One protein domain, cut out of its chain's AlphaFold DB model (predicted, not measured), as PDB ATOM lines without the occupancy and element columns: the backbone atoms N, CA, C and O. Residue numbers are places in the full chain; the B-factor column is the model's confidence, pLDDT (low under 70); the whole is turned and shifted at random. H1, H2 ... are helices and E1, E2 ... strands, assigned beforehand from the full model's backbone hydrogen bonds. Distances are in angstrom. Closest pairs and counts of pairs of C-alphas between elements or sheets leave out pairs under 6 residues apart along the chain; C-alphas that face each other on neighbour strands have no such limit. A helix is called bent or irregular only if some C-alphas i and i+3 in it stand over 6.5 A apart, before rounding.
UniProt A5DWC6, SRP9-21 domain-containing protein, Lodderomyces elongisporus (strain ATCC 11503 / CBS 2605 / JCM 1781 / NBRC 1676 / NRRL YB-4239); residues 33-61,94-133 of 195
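What this domain is: This is residues 33 to 61 and 94 to 133 of the 195 residues of the protein "SRP9-21 domain-containing protein" of Lodderomyces elongisporus (strain ATCC 11503 / CBS 2605 / JCM 1781 / NBRC 1676 / NRRL YB-4239) (UniProt A5DWC6). A long, narrow sheet of three antiparallel strands makes one layer, and two helices, H1 and H2, lie side by side over one face of it in a second layer, running along the strands; the other face is bare. The short link of E2 and E3, residues 103 to 108, turns their hairpin at one end of the strands, and the two cut ends at Lys 61 and Thr 94 lie at the other end of the strands. The printed part has 69 residues with two named helices and three named strands, in the order H1, E1, E2, E3, H2 along the chain, and the sheet's order is E1, E2, E3. The class is mixed, helices and strands. The whole is compact by its radius of gyration of the C-alphas, 12.2 A, yet elongated in outline, with spans of 37 by 22 by 21 A.

Where its parts are: The sheet is built of E1, residues 51 to 58, E2, residues 95 to 102, and E3, residues 109 to 114. E1 is 23.3 A from first to last C-alpha, E2 22.6 A and E3 16.7 A. C-alpha 51, where E1 begins, is at (-29.747, -101.212, 24.647). H1, residues 33 to 46, begins with C-alpha 33 at (-14.853, -95.639, 15.153) and is 20.0 A long. H2, residues 117 to 131, is the longest helix by residues, with 15; it is 18.8 A from first to last C-alpha and ends with C-alpha 131 at (-25.717, -95.940, 27.525). H2 is irregular: C-alphas 126 and 129 are 7.8 A apart, where about 5 A is found in a regular helix, and its line is a rough one.

How they stand to each other: In the sheet, E2 is the inner strand, and E1 and E3 are the edge strands. E1 and E2 are antiparallel, with 162 degrees between their directions; N 53 and O 100 are within hydrogen-bond range at 2.8 A, as are N 98 and O 55 at 2.8 A. E2 and E3 form an antiparallel hairpin, with 166 degrees between their directions; N 99 and O 112 are within hydrogen-bond range at 2.8 A, and N 110 and O 101 at 3.0 A. The two helices are on the same face of this sheet, an arrangement of two layers, helices on one face of a sheet. H1 is over E2 and E3 at a height over the sheet of 9.9 A, and on the local plane it runs along the strands, at 26 degrees to E2. The closest C-alphas of H1 and E3 are those of Phe 36 and Tyr 112, 6.9 A apart. H2 is over E1 and E2 at a height over the sheet of 10.4 A, and only just not over E3, on which 2 of its C-alphas fall; on the local plane it runs along the strands, at 25 degrees to E2. The closest C-alphas of H2 and E1 are those of Phe 52 and Gly 131, 6.0 A apart. H1 and H2 touch, the same way at a shallow tilt of 8 degrees, and their closest C-alphas are those of Leu 37 and Ile 123, 7.0 A apart. Every O i to N i+4 pair of H1 is within hydrogen-bond range, and 9 of 11 are in H2.

The domain as a whole: The two C-alphas farthest apart are those of Asn 46 and Lys 61, 38.8 A. Residues 62 to 93 are not printed, and C-alphas 61 and 94 are 9.0 A apart across this cut, which lies in the link from E1 to E2. Of the links that are printed whole, H1 to E1 and E3 to H2 are tight, and E2 to E3 is short. The mean pLDDT of the printed part is 87.4; residue 61 and residues 130 to 133 are under 70.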
ATOM      1  N   ILE A  33     -14.364 -95.908  13.797       93.19
ATOM      2  CA  ILE A  33     -14.853 -95.639  15.153       93.19
ATOM      3  C   ILE A  33     -15.710 -94.373  15.198       93.19
ATOM      4  O   ILE A  33     -16.727 -94.371  15.878       93.19
ATOM      5  N   ASP A  34     -15.317 -93.328  14.473       94.06
ATOM      6  CA  ASP A  34     -15.966 -92.017  14.559       94.06
ATOM      7  C   ASP A  34     -17.396 -92.070  13.994       94.06
ATOM      8  O   ASP A  34     -18.332 -91.668  14.676       94.06
ATOM      9  N   GLU A  35     -17.592 -92.740  12.852       94.31
ATOM     10  CA  GLU A  35     -18.927 -93.021  12.291       94.31
ATOM     11  C   GLU A  35     -19.794 -93.832  13.268       94.31
ATOM     12  O   GLU A  35     -20.986 -93.580  13.430       94.31
ATOM     13  N   PHE A  36     -19.201 -94.809  13.968       93.88
ATOM     14  CA  PHE A  36     -19.928 -95.572  14.980       93.88
ATOM     15  C   PHE A  36     -20.351 -94.689  16.157       93.88
ATOM     16  O   PHE A  36     -21.461 -94.856  16.658       93.88
ATOM     17  N   LEU A  37     -19.493 -93.765  16.594       93.69
ATOM     18  CA  LEU A  37     -19.791 -92.849  17.690       93.69
ATOM     19  C   LEU A  37     -20.907 -91.872  17.313       93.69
ATOM     20  O   LEU A  37     -21.881 -91.778  18.055       93.69
ATOM     21  N   GLU A  38     -20.814 -91.222  16.158       93.81
ATOM     22  CA  GLU A  38     -21.830 -90.280  15.671       93.81
ATOM     23  C   GLU A  38     -23.207 -90.942  15.574       93.81
ATOM     24  O   GLU A  38     -24.170 -90.477  16.184       93.81
ATOM     25  N   LEU A  39     -23.283 -92.096  14.906       92.81
ATOM     26  CA  LEU A  39     -24.534 -92.838  14.768       92.81
ATOM     27  C   LEU A  39     -25.035 -93.388  16.110       92.81
ATOM     28  O   LEU A  39     -26.240 -93.540  16.303       92.81
ATOM     29  N   SER A  40     -24.133 -93.708  17.046       91.69
ATOM     30  CA  SER A  40     -24.530 -94.154  18.384       91.69
ATOM     31  C   SER A  40     -25.153 -93.034  19.208       91.69
ATOM     32  O   SER A  40     -26.146 -93.283  19.886       91.69
ATOM     33  N   ILE A  41     -24.616 -91.815  19.114       91.44
ATOM     34  CA  ILE A  41     -25.138 -90.635  19.809       91.44
ATOM     35  C   ILE A  41     -26.485 -90.241  19.206       91.44
ATOM     36  O   ILE A  41     -27.434 -90.025  19.954       91.44
ATOM     37  N   ASP A  42     -26.601 -90.215  17.878       91.94
ATOM     38  CA  ASP A  42     -27.870 -89.932  17.198       91.94
ATOM     39  C   ASP A  42     -28.945 -90.963  17.572       91.94
ATOM     40  O   ASP A  42     -30.063 -90.610  17.947       91.94
ATOM     41  N   LEU A  43     -28.595 -92.254  17.573       90.19
ATOM     42  CA  LEU A  43     -29.543 -93.295  17.959       90.19
ATOM     43  C   LEU A  43     -29.979 -93.158  19.422       90.19
ATOM     44  O   LEU A  43     -31.157 -93.330  19.718       90.19
ATOM     45  N   LEU A  44     -29.056 -92.845  20.330       89.50
ATOM     46  CA  LEU A  44     -29.361 -92.718  21.753       89.50
ATOM     47  C   LEU A  44     -30.169 -91.449  22.063       89.50
ATOM     48  O   LEU A  44     -31.042 -91.479  22.928       89.50
ATOM     49  N   SER A  45     -29.928 -90.373  21.309       89.19
ATOM     50  CA  SER A  45     -30.666 -89.107  21.404       89.19
ATOM     51  C   SER A  45     -32.103 -89.252  20.905       89.19
ATOM     52  O   SER A  45     -33.032 -88.760  21.540       89.19
ATOM     53  N   ASN A  46     -32.299 -89.972  19.797       90.81
ATOM     54  CA  ASN A  46     -33.624 -90.212  19.224       90.81
ATOM     55  C   ASN A  46     -34.402 -91.312  19.966       90.81
ATOM     56  O   ASN A  46     -35.632 -91.288  20.004       90.81
ATOM     57  N   PHE A  47     -33.700 -92.293  20.546       89.25
ATOM     58  CA  PHE A  47     -34.301 -93.468  21.174       89.25
ATOM     59  C   PHE A  47     -33.642 -93.770  22.530       89.25
ATOM     60  O   PHE A  47     -32.685 -94.552  22.599       89.25
ATOM     61  N   PRO A  48     -34.196 -93.257  23.643       86.50
ATOM     62  CA  PRO A  48     -33.638 -93.504  24.973       86.50
ATOM     63  C   PRO A  48     -33.801 -94.960  25.443       86.50
ATOM     64  O   PRO A  48     -33.140 -95.377  26.385       86.50
ATOM     65  N   SER A  49     -34.647 -95.764  24.785       84.88
ATOM     66  CA  SER A  49     -34.825 -97.201  25.072       84.88
ATOM     67  C   SER A  49     -33.762 -98.100  24.413       84.88
ATOM     68  O   SER A  49     -33.920 -99.324  24.347       84.88
ATOM     69  N   THR A  50     -32.705 -97.515  23.856       88.62
ATOM     70  CA  THR A  50     -31.670 -98.257  23.140       88.62
ATOM     71  C   THR A  50     -30.772 -99.028  24.108       88.62
ATOM     72  O   THR A  50     -30.180 -98.469  25.025       88.62
ATOM     73  N   THR A  51     -30.601-100.323  23.858       88.50
ATOM     74  CA  THR A  51     -29.747-101.212  24.647       88.50
ATOM     75  C   THR A  51     -28.341-101.275  24.071       88.50
ATOM     76  O   THR A  51     -28.128-101.617  22.901       88.50
ATOM     77  N   PHE A  52     -27.356-101.028  24.927       88.88
ATOM     78  CA  PHE A  52     -25.941-101.153  24.614       88.88
ATOM     79  C   PHE A  52     -25.365-102.481  25.124       88.88
ATOM     80  O   PHE A  52     -25.567-102.863  26.273       88.88
ATOM     81  N   SER A  53     -24.635-103.204  24.272       89.69
ATOM     82  CA  SER A  53     -24.044-104.505  24.596       89.69
ATOM     83  C   SER A  53     -22.594-104.598  24.130       89.69
ATOM     84  O   SER A  53     -22.275-104.342  22.968       89.69
ATOM     85  N   ILE A  54     -21.708-105.028  25.029       92.31
ATOM     86  CA  ILE A  54     -20.294-105.285  24.743       92.31
ATOM     87  C   ILE A  54     -20.027-106.778  24.919       92.31
ATOM     88  O   ILE A  54     -20.283-107.355  25.970       92.31
ATOM     89  N   THR A  55     -19.477-107.415  23.889       93.19
ATOM     90  CA  THR A  55     -19.084-108.826  23.912       93.19
ATOM     91  C   THR A  55     -17.581-108.963  23.710       93.19
ATOM     92  O   THR A  55     -17.039-108.562  22.677       93.19
ATOM     93  N   TYR A  56     -16.916-109.604  24.665       91.94
ATOM     94  CA  TYR A  56     -15.510-109.978  24.567       91.94
ATOM     95  C   TYR A  56     -15.372-111.344  23.893       91.94
ATOM     96  O   TYR A  56     -16.094-112.287  24.203       91.94
ATOM     97  N   SER A  57     -14.442-111.464  22.952       88.94
ATOM     98  CA  SER A  57     -14.156-112.717  22.256       88.94
ATOM     99  C   SER A  57     -12.657-112.963  22.191       88.94
ATOM    100  O   SER A  57     -11.881-112.038  21.976       88.94
ATOM    101  N   ASN A  58     -12.242-114.214  22.375       88.06
ATOM    102  CA  ASN A  58     -10.858-114.621  22.170       88.06
ATOM    103  C   ASN A  58     -10.687-115.090  20.715       88.06
ATOM    104  O   ASN A  58     -11.429-115.963  20.257       88.06
ATOM    105  N   VAL A  59      -9.761-114.482  19.973       79.00
ATOM    106  CA  VAL A  59      -9.549-114.773  18.545       79.00
ATOM    107  C   VAL A  59      -8.538-115.893  18.301       79.00
ATOM    108  O   VAL A  59      -8.612-116.530  17.255       79.00
ATOM    109  N   SER A  60      -7.698-116.246  19.282       71.88
ATOM    110  CA  SER A  60      -6.640-117.257  19.111       71.88
ATOM    111  C   SER A  60      -7.159-118.683  18.871       71.88
ATOM    112  O   SER A  60      -6.415-119.554  18.427       71.88
ATOM    113  N   LYS A  61      -8.450-118.931  19.124       62.88
ATOM    114  CA  LYS A  61      -9.104-120.228  18.890       62.88
ATOM    115  C   LYS A  61      -9.833-120.329  17.543       62.88
ATOM    116  O   LYS A  61     -10.179-121.435  17.150       62.88
ATOM    117  N   THR A  94      -4.842-111.347  21.243       79.81
ATOM    118  CA  THR A  94      -5.628-112.470  21.777       79.81
ATOM    119  C   THR A  94      -7.126-112.170  21.864       79.81
ATOM    120  O   THR A  94      -7.949-113.078  21.757       79.81
ATOM    121  N   HIS A  95      -7.510-110.902  22.031       85.50
ATOM    122  CA  HIS A  95      -8.887-110.514  22.336       85.50
ATOM    123  C   HIS A  95      -9.450-109.529  21.306       85.50
ATOM    124  O   HIS A  95      -8.803-108.555  20.935       85.50
ATOM    125  N   ALA A  96     -10.685-109.773  20.869       90.88
ATOM    126  CA  ALA A  96     -11.479-108.861  20.058       90.88
ATOM    127  C   ALA A  96     -12.784-108.529  20.778       90.88
ATOM    128  O   ALA A  96     -13.457-109.410  21.318       90.88
ATOM    129  N   VAL A  97     -13.172-107.262  20.725       92.94
ATOM    130  CA  VAL A  97     -14.362-106.723  21.375       92.94
ATOM    131  C   VAL A  97     -15.382-106.358  20.310       92.94
ATOM    132  O   VAL A  97     -15.066-105.705  19.316       92.94
ATOM    133  N   THR A  98     -16.608-106.831  20.488       93.25
ATOM    134  CA  THR A  98     -17.744-106.500  19.630       93.25
ATOM    135  C   THR A  98     -18.714-105.658  20.429       93.25
ATOM    136  O   THR A  98     -19.268-106.125  21.416       93.25
ATOM    137  N   VAL A  99     -18.927-104.438  19.974       93.00
ATOM    138  CA  VAL A  99     -19.884-103.503  20.536       93.00
ATOM    139  C   VAL A  99     -21.128-103.517  19.655       93.00
ATOM    140  O   VAL A  99     -21.025-103.472  18.426       93.00
ATOM    141  N   LYS A 100     -22.298-103.638  20.272       92.00
ATOM    142  CA  LYS A 100     -23.595-103.622  19.605       92.00
ATOM    143  C   LYS A 100     -24.503-102.620  20.293       92.00
ATOM    144  O   LYS A 100     -24.610-102.624  21.514       92.00
ATOM    145  N   LEU A 101     -25.192-101.832  19.489       90.44
ATOM    146  CA  LEU A 101     -26.257-100.956  19.938       90.44
ATOM    147  C   LEU A 101     -27.546-101.445  19.273       90.44
ATOM    148  O   LEU A 101     -27.589-101.629  18.051       90.44
ATOM    149  N   PHE A 102     -28.540-101.790  20.082       90.00
ATOM    150  CA  PHE A 102     -29.784-102.413  19.649       90.00
ATOM    151  C   PHE A 102     -30.950-101.627  20.212       90.00
ATOM    152  O   PHE A 102     -31.102-101.513  21.422       90.00
ATOM    153  N   GLU A 103     -31.807-101.156  19.326       89.50
ATOM    154  CA  GLU A 103     -33.071-100.558  19.709       89.50
ATOM    155  C   GLU A 103     -34.203-101.588  19.435       89.50
ATOM    156  O   GLU A 103     -34.170-102.270  18.393       89.50
ATOM    157  N   PRO A 104     -35.126-101.799  20.400       87.00
ATOM    158  CA  PRO A 104     -36.144-102.849  20.328       87.00
ATOM    159  C   PRO A 104     -37.397-102.497  19.516       87.00
ATOM    160  O   PRO A 104     -37.968-103.410  18.925       87.00
ATOM    161  N   HIS A 105     -37.841-101.237  19.471       84.19
ATOM    162  CA  HIS A 105     -39.121-100.867  18.850       84.19
ATOM    163  C   HIS A 105     -39.009-100.644  17.335       84.19
ATOM    164  O   HIS A 105     -39.865-101.071  16.569       84.19
ATOM    165  N   THR A 106     -37.934-100.004  16.894       84.94
ATOM    166  CA  THR A 106     -37.599 -99.685  15.498       84.94
ATOM    167  C   THR A 106     -36.725-100.765  14.860       84.94
ATOM    168  O   THR A 106     -36.607-100.842  13.639       84.94
ATOM    169  N   GLY A 107     -36.062-101.603  15.661       84.38
ATOM    170  CA  GLY A 107     -35.190-102.645  15.135       84.38
ATOM    171  C   GLY A 107     -33.941-102.071  14.457       84.38
ATOM    172  O   GLY A 107     -33.338-102.727  13.607       84.38
ATOM    173  N   LYS A 108     -33.480-100.879  14.849       87.44
ATOM    174  CA  LYS A 108     -32.184-100.355  14.394       87.44
ATOM    175  C   LYS A 108     -31.046-101.077  15.115       87.44
ATOM    176  O   LYS A 108     -31.179-101.493  16.271       87.44
ATOM    177  N   CYS A 109     -29.942-101.315  14.408       88.88
ATOM    178  CA  CYS A 109     -28.775-101.988  14.964       88.88
ATOM    179  C   CYS A 109     -27.475-101.427  14.420       88.88
ATOM    180  O   CYS A 109     -27.304-101.349  13.209       88.88
ATOM    181  N   LEU A 110     -26.526-101.159  15.310       92.19
ATOM    182  CA  LEU A 110     -25.163-100.792  14.951       92.19
ATOM    183  C   LEU A 110     -24.218-101.815  15.559       92.19
ATOM    184  O   LEU A 110     -24.371-102.210  16.718       92.19
ATOM    185  N   LYS A 111     -23.228-102.248  14.783       93.25
ATOM    186  CA  LYS A 111     -22.206-103.179  15.251       93.25
ATOM    187  C   LYS A 111     -20.822-102.663  14.899       93.25
ATOM    188  O   LYS A 111     -20.497-102.496  13.726       93.25
ATOM    189  N   TYR A 112     -19.975-102.554  15.910       94.25
ATOM    190  CA  TYR A 112     -18.562-102.246  15.762       94.25
ATOM    191  C   TYR A 112     -17.724-103.385  16.337       94.25
ATOM    192  O   TYR A 112     -18.039-103.941  17.388       94.25
ATOM    193  N   LYS A 113     -16.667-103.796  15.636       92.94
ATOM    194  CA  LYS A 113     -15.738-104.820  16.138       92.94
ATOM    195  C   LYS A 113     -14.335-104.258  16.091       92.94
ATOM    196  O   LYS A 113     -13.823-104.016  15.000       92.94
ATOM    197  N   THR A 114     -13.714-104.170  17.259       92.50
ATOM    198  CA  THR A 114     -12.347-103.697  17.433       92.50
ATOM    199  C   THR A 114     -11.479-104.735  18.132       92.50
ATOM    200  O   THR A 114     -11.953-105.637  18.818       92.50
ATOM    201  N   ILE A 115     -10.178-104.611  17.915       92.44
ATOM    202  CA  ILE A 115      -9.119-105.321  18.635       92.44
ATOM    203  C   ILE A 115      -8.323-104.315  19.488       92.44
ATOM    204  O   ILE A 115      -7.620-104.688  20.423       92.44
ATOM    205  N   LYS A 116      -8.440-103.014  19.190       91.19
ATOM    206  CA  LYS A 116      -7.654-101.965  19.827       91.19
ATOM    207  C   LYS A 116      -8.338-101.521  21.114       91.19
ATOM    208  O   LYS A 116      -9.445-100.991  21.093       91.19
ATOM    209  N   GLN A 117      -7.635-101.645  22.234       89.50
ATOM    210  CA  GLN A 117      -8.149-101.210  23.535       89.50
ATOM    211  C   GLN A 117      -8.456 -99.703  23.581       89.50
ATOM    212  O   GLN A 117      -9.465 -99.308  24.151       89.50
ATOM    213  N   LYS A 118      -7.646 -98.868  22.912       92.56
ATOM    214  CA  LYS A 118      -7.863 -97.408  22.843       92.56
ATOM    215  C   LYS A 118      -9.216 -97.034  22.230       92.56
ATOM    216  O   LYS A 118      -9.834 -96.062  22.647       92.56
ATOM    217  N   GLU A 119      -9.671 -97.807  21.247       91.94
ATOM    218  CA  GLU A 119     -10.965 -97.595  20.599       91.94
ATOM    219  C   GLU A 119     -12.118 -97.959  21.541       91.94
ATOM    220  O   GLU A 119     -13.081 -97.207  21.651       91.94
ATOM    221  N   LEU A 120     -11.990 -99.057  22.296       91.88
ATOM    222  CA  LEU A 120     -12.968 -99.419  23.323       91.88
ATOM    223  C   LEU A 120     -13.077 -98.344  24.413       91.88
ATOM    224  O   LEU A 120     -14.183 -97.973  24.790       91.88
ATOM    225  N   SER A 121     -11.947 -97.823  24.897       92.25
ATOM    226  CA  SER A 121     -11.944 -96.757  25.905       92.25
ATOM    227  C   SER A 121     -12.646 -95.489  25.407       92.25
ATOM    228  O   SER A 121     -13.400 -94.888  26.161       92.25
ATOM    229  N   ARG A 122     -12.470 -95.109  24.132       92.69
ATOM    230  CA  ARG A 122     -13.209 -93.982  23.532       92.69
ATOM    231  C   ARG A 122     -14.717 -94.224  23.519       92.69
ATOM    232  O   ARG A 122     -15.467 -93.341  23.918       92.69
ATOM    233  N   ILE A 123     -15.146 -95.422  23.116       91.81
ATOM    234  CA  ILE A 123     -16.568 -95.798  23.098       91.81
ATOM    235  C   ILE A 123     -17.170 -95.717  24.501       91.81
ATOM    236  O   ILE A 123     -18.245 -95.156  24.669       91.81
ATOM    237  N   LEU A 124     -16.472 -96.233  25.512       89.88
ATOM    238  CA  LEU A 124     -16.948 -96.200  26.894       89.88
ATOM    239  C   LEU A 124     -16.994 -94.789  27.481       89.88
ATOM    240  O   LEU A 124     -17.911 -94.493  28.231       89.88
ATOM    241  N   ASN A 125     -16.051 -93.913  27.142       90.25
ATOM    242  CA  ASN A 125     -16.058 -92.545  27.659       90.25
ATOM    243  C   ASN A 125     -17.171 -91.701  27.029       90.25
ATOM    244  O   ASN A 125     -17.844 -90.955  27.732       90.25
ATOM    245  N   MET A 126     -17.381 -91.840  25.718       87.25
ATOM    246  CA  MET A 126     -18.417 -91.094  24.999       87.25
ATOM    247  C   MET A 126     -19.821 -91.611  25.315       87.25
ATOM    248  O   MET A 126     -20.746 -90.825  25.490       87.25
ATOM    249  N   LEU A 127     -19.984 -92.934  25.405       85.25
ATOM    250  CA  LEU A 127     -21.290 -93.559  25.600       85.25
ATOM    251  C   LEU A 127     -21.598 -93.877  27.068       85.25
ATOM    252  O   LEU A 127     -22.749 -94.113  27.395       85.25
ATOM    253  N   GLY A 128     -20.610 -93.898  27.963       77.75
ATOM    254  CA  GLY A 128     -20.721 -94.401  29.340       77.75
ATOM    255  C   GLY A 128     -21.904 -93.865  30.150       77.75
ATOM    256  O   GLY A 128     -22.737 -94.666  30.571       77.75
ATOM    257  N   PRO A 129     -22.031 -92.545  30.365       72.75
ATOM    258  CA  PRO A 129     -23.137 -92.010  31.155       72.75
ATOM    259  C   PRO A 129     -24.491 -92.164  30.454       72.75
ATOM    260  O   PRO A 129     -25.503 -92.345  31.120       72.75
ATOM    261  N   GLN A 130     -24.526 -92.132  29.119       68.56
ATOM    262  CA  GLN A 130     -25.782 -92.166  28.369       68.56
ATOM    263  C   GLN A 130     -26.290 -93.599  28.137       68.56
ATOM    264  O   GLN A 130     -27.476 -93.872  28.276       68.56
ATOM    265  N   GLY A 131     -25.398 -94.543  27.832       60.94
ATOM    266  CA  GLY A 131     -25.717 -95.940  27.525       60.94
ATOM    267  C   GLY A 131     -26.041 -96.795  28.752       60.94
ATOM    268  O   GLY A 131     -26.482 -97.932  28.600       60.94
ATOM    269  N   ILE A 132     -25.818 -96.258  29.958       59.12
ATOM    270  CA  ILE A 132     -26.115 -96.900  31.251       59.12
ATOM    271  C   ILE A 132     -27.187 -96.104  32.023       59.12
ATOM    272  O   ILE A 132     -27.579 -96.513  33.110       59.12
ATOM    273  N   SER A 133     -27.740 -95.018  31.458       58.88
ATOM    274  CA  SER A 133     -28.820 -94.220  32.073       58.88
ATOM    275  C   SER A 133     -30.185 -94.930  32.037       58.88
ATOM    276  O   SER A 133     -31.241 -94.339  31.820       58.88
TER     277      SER A 133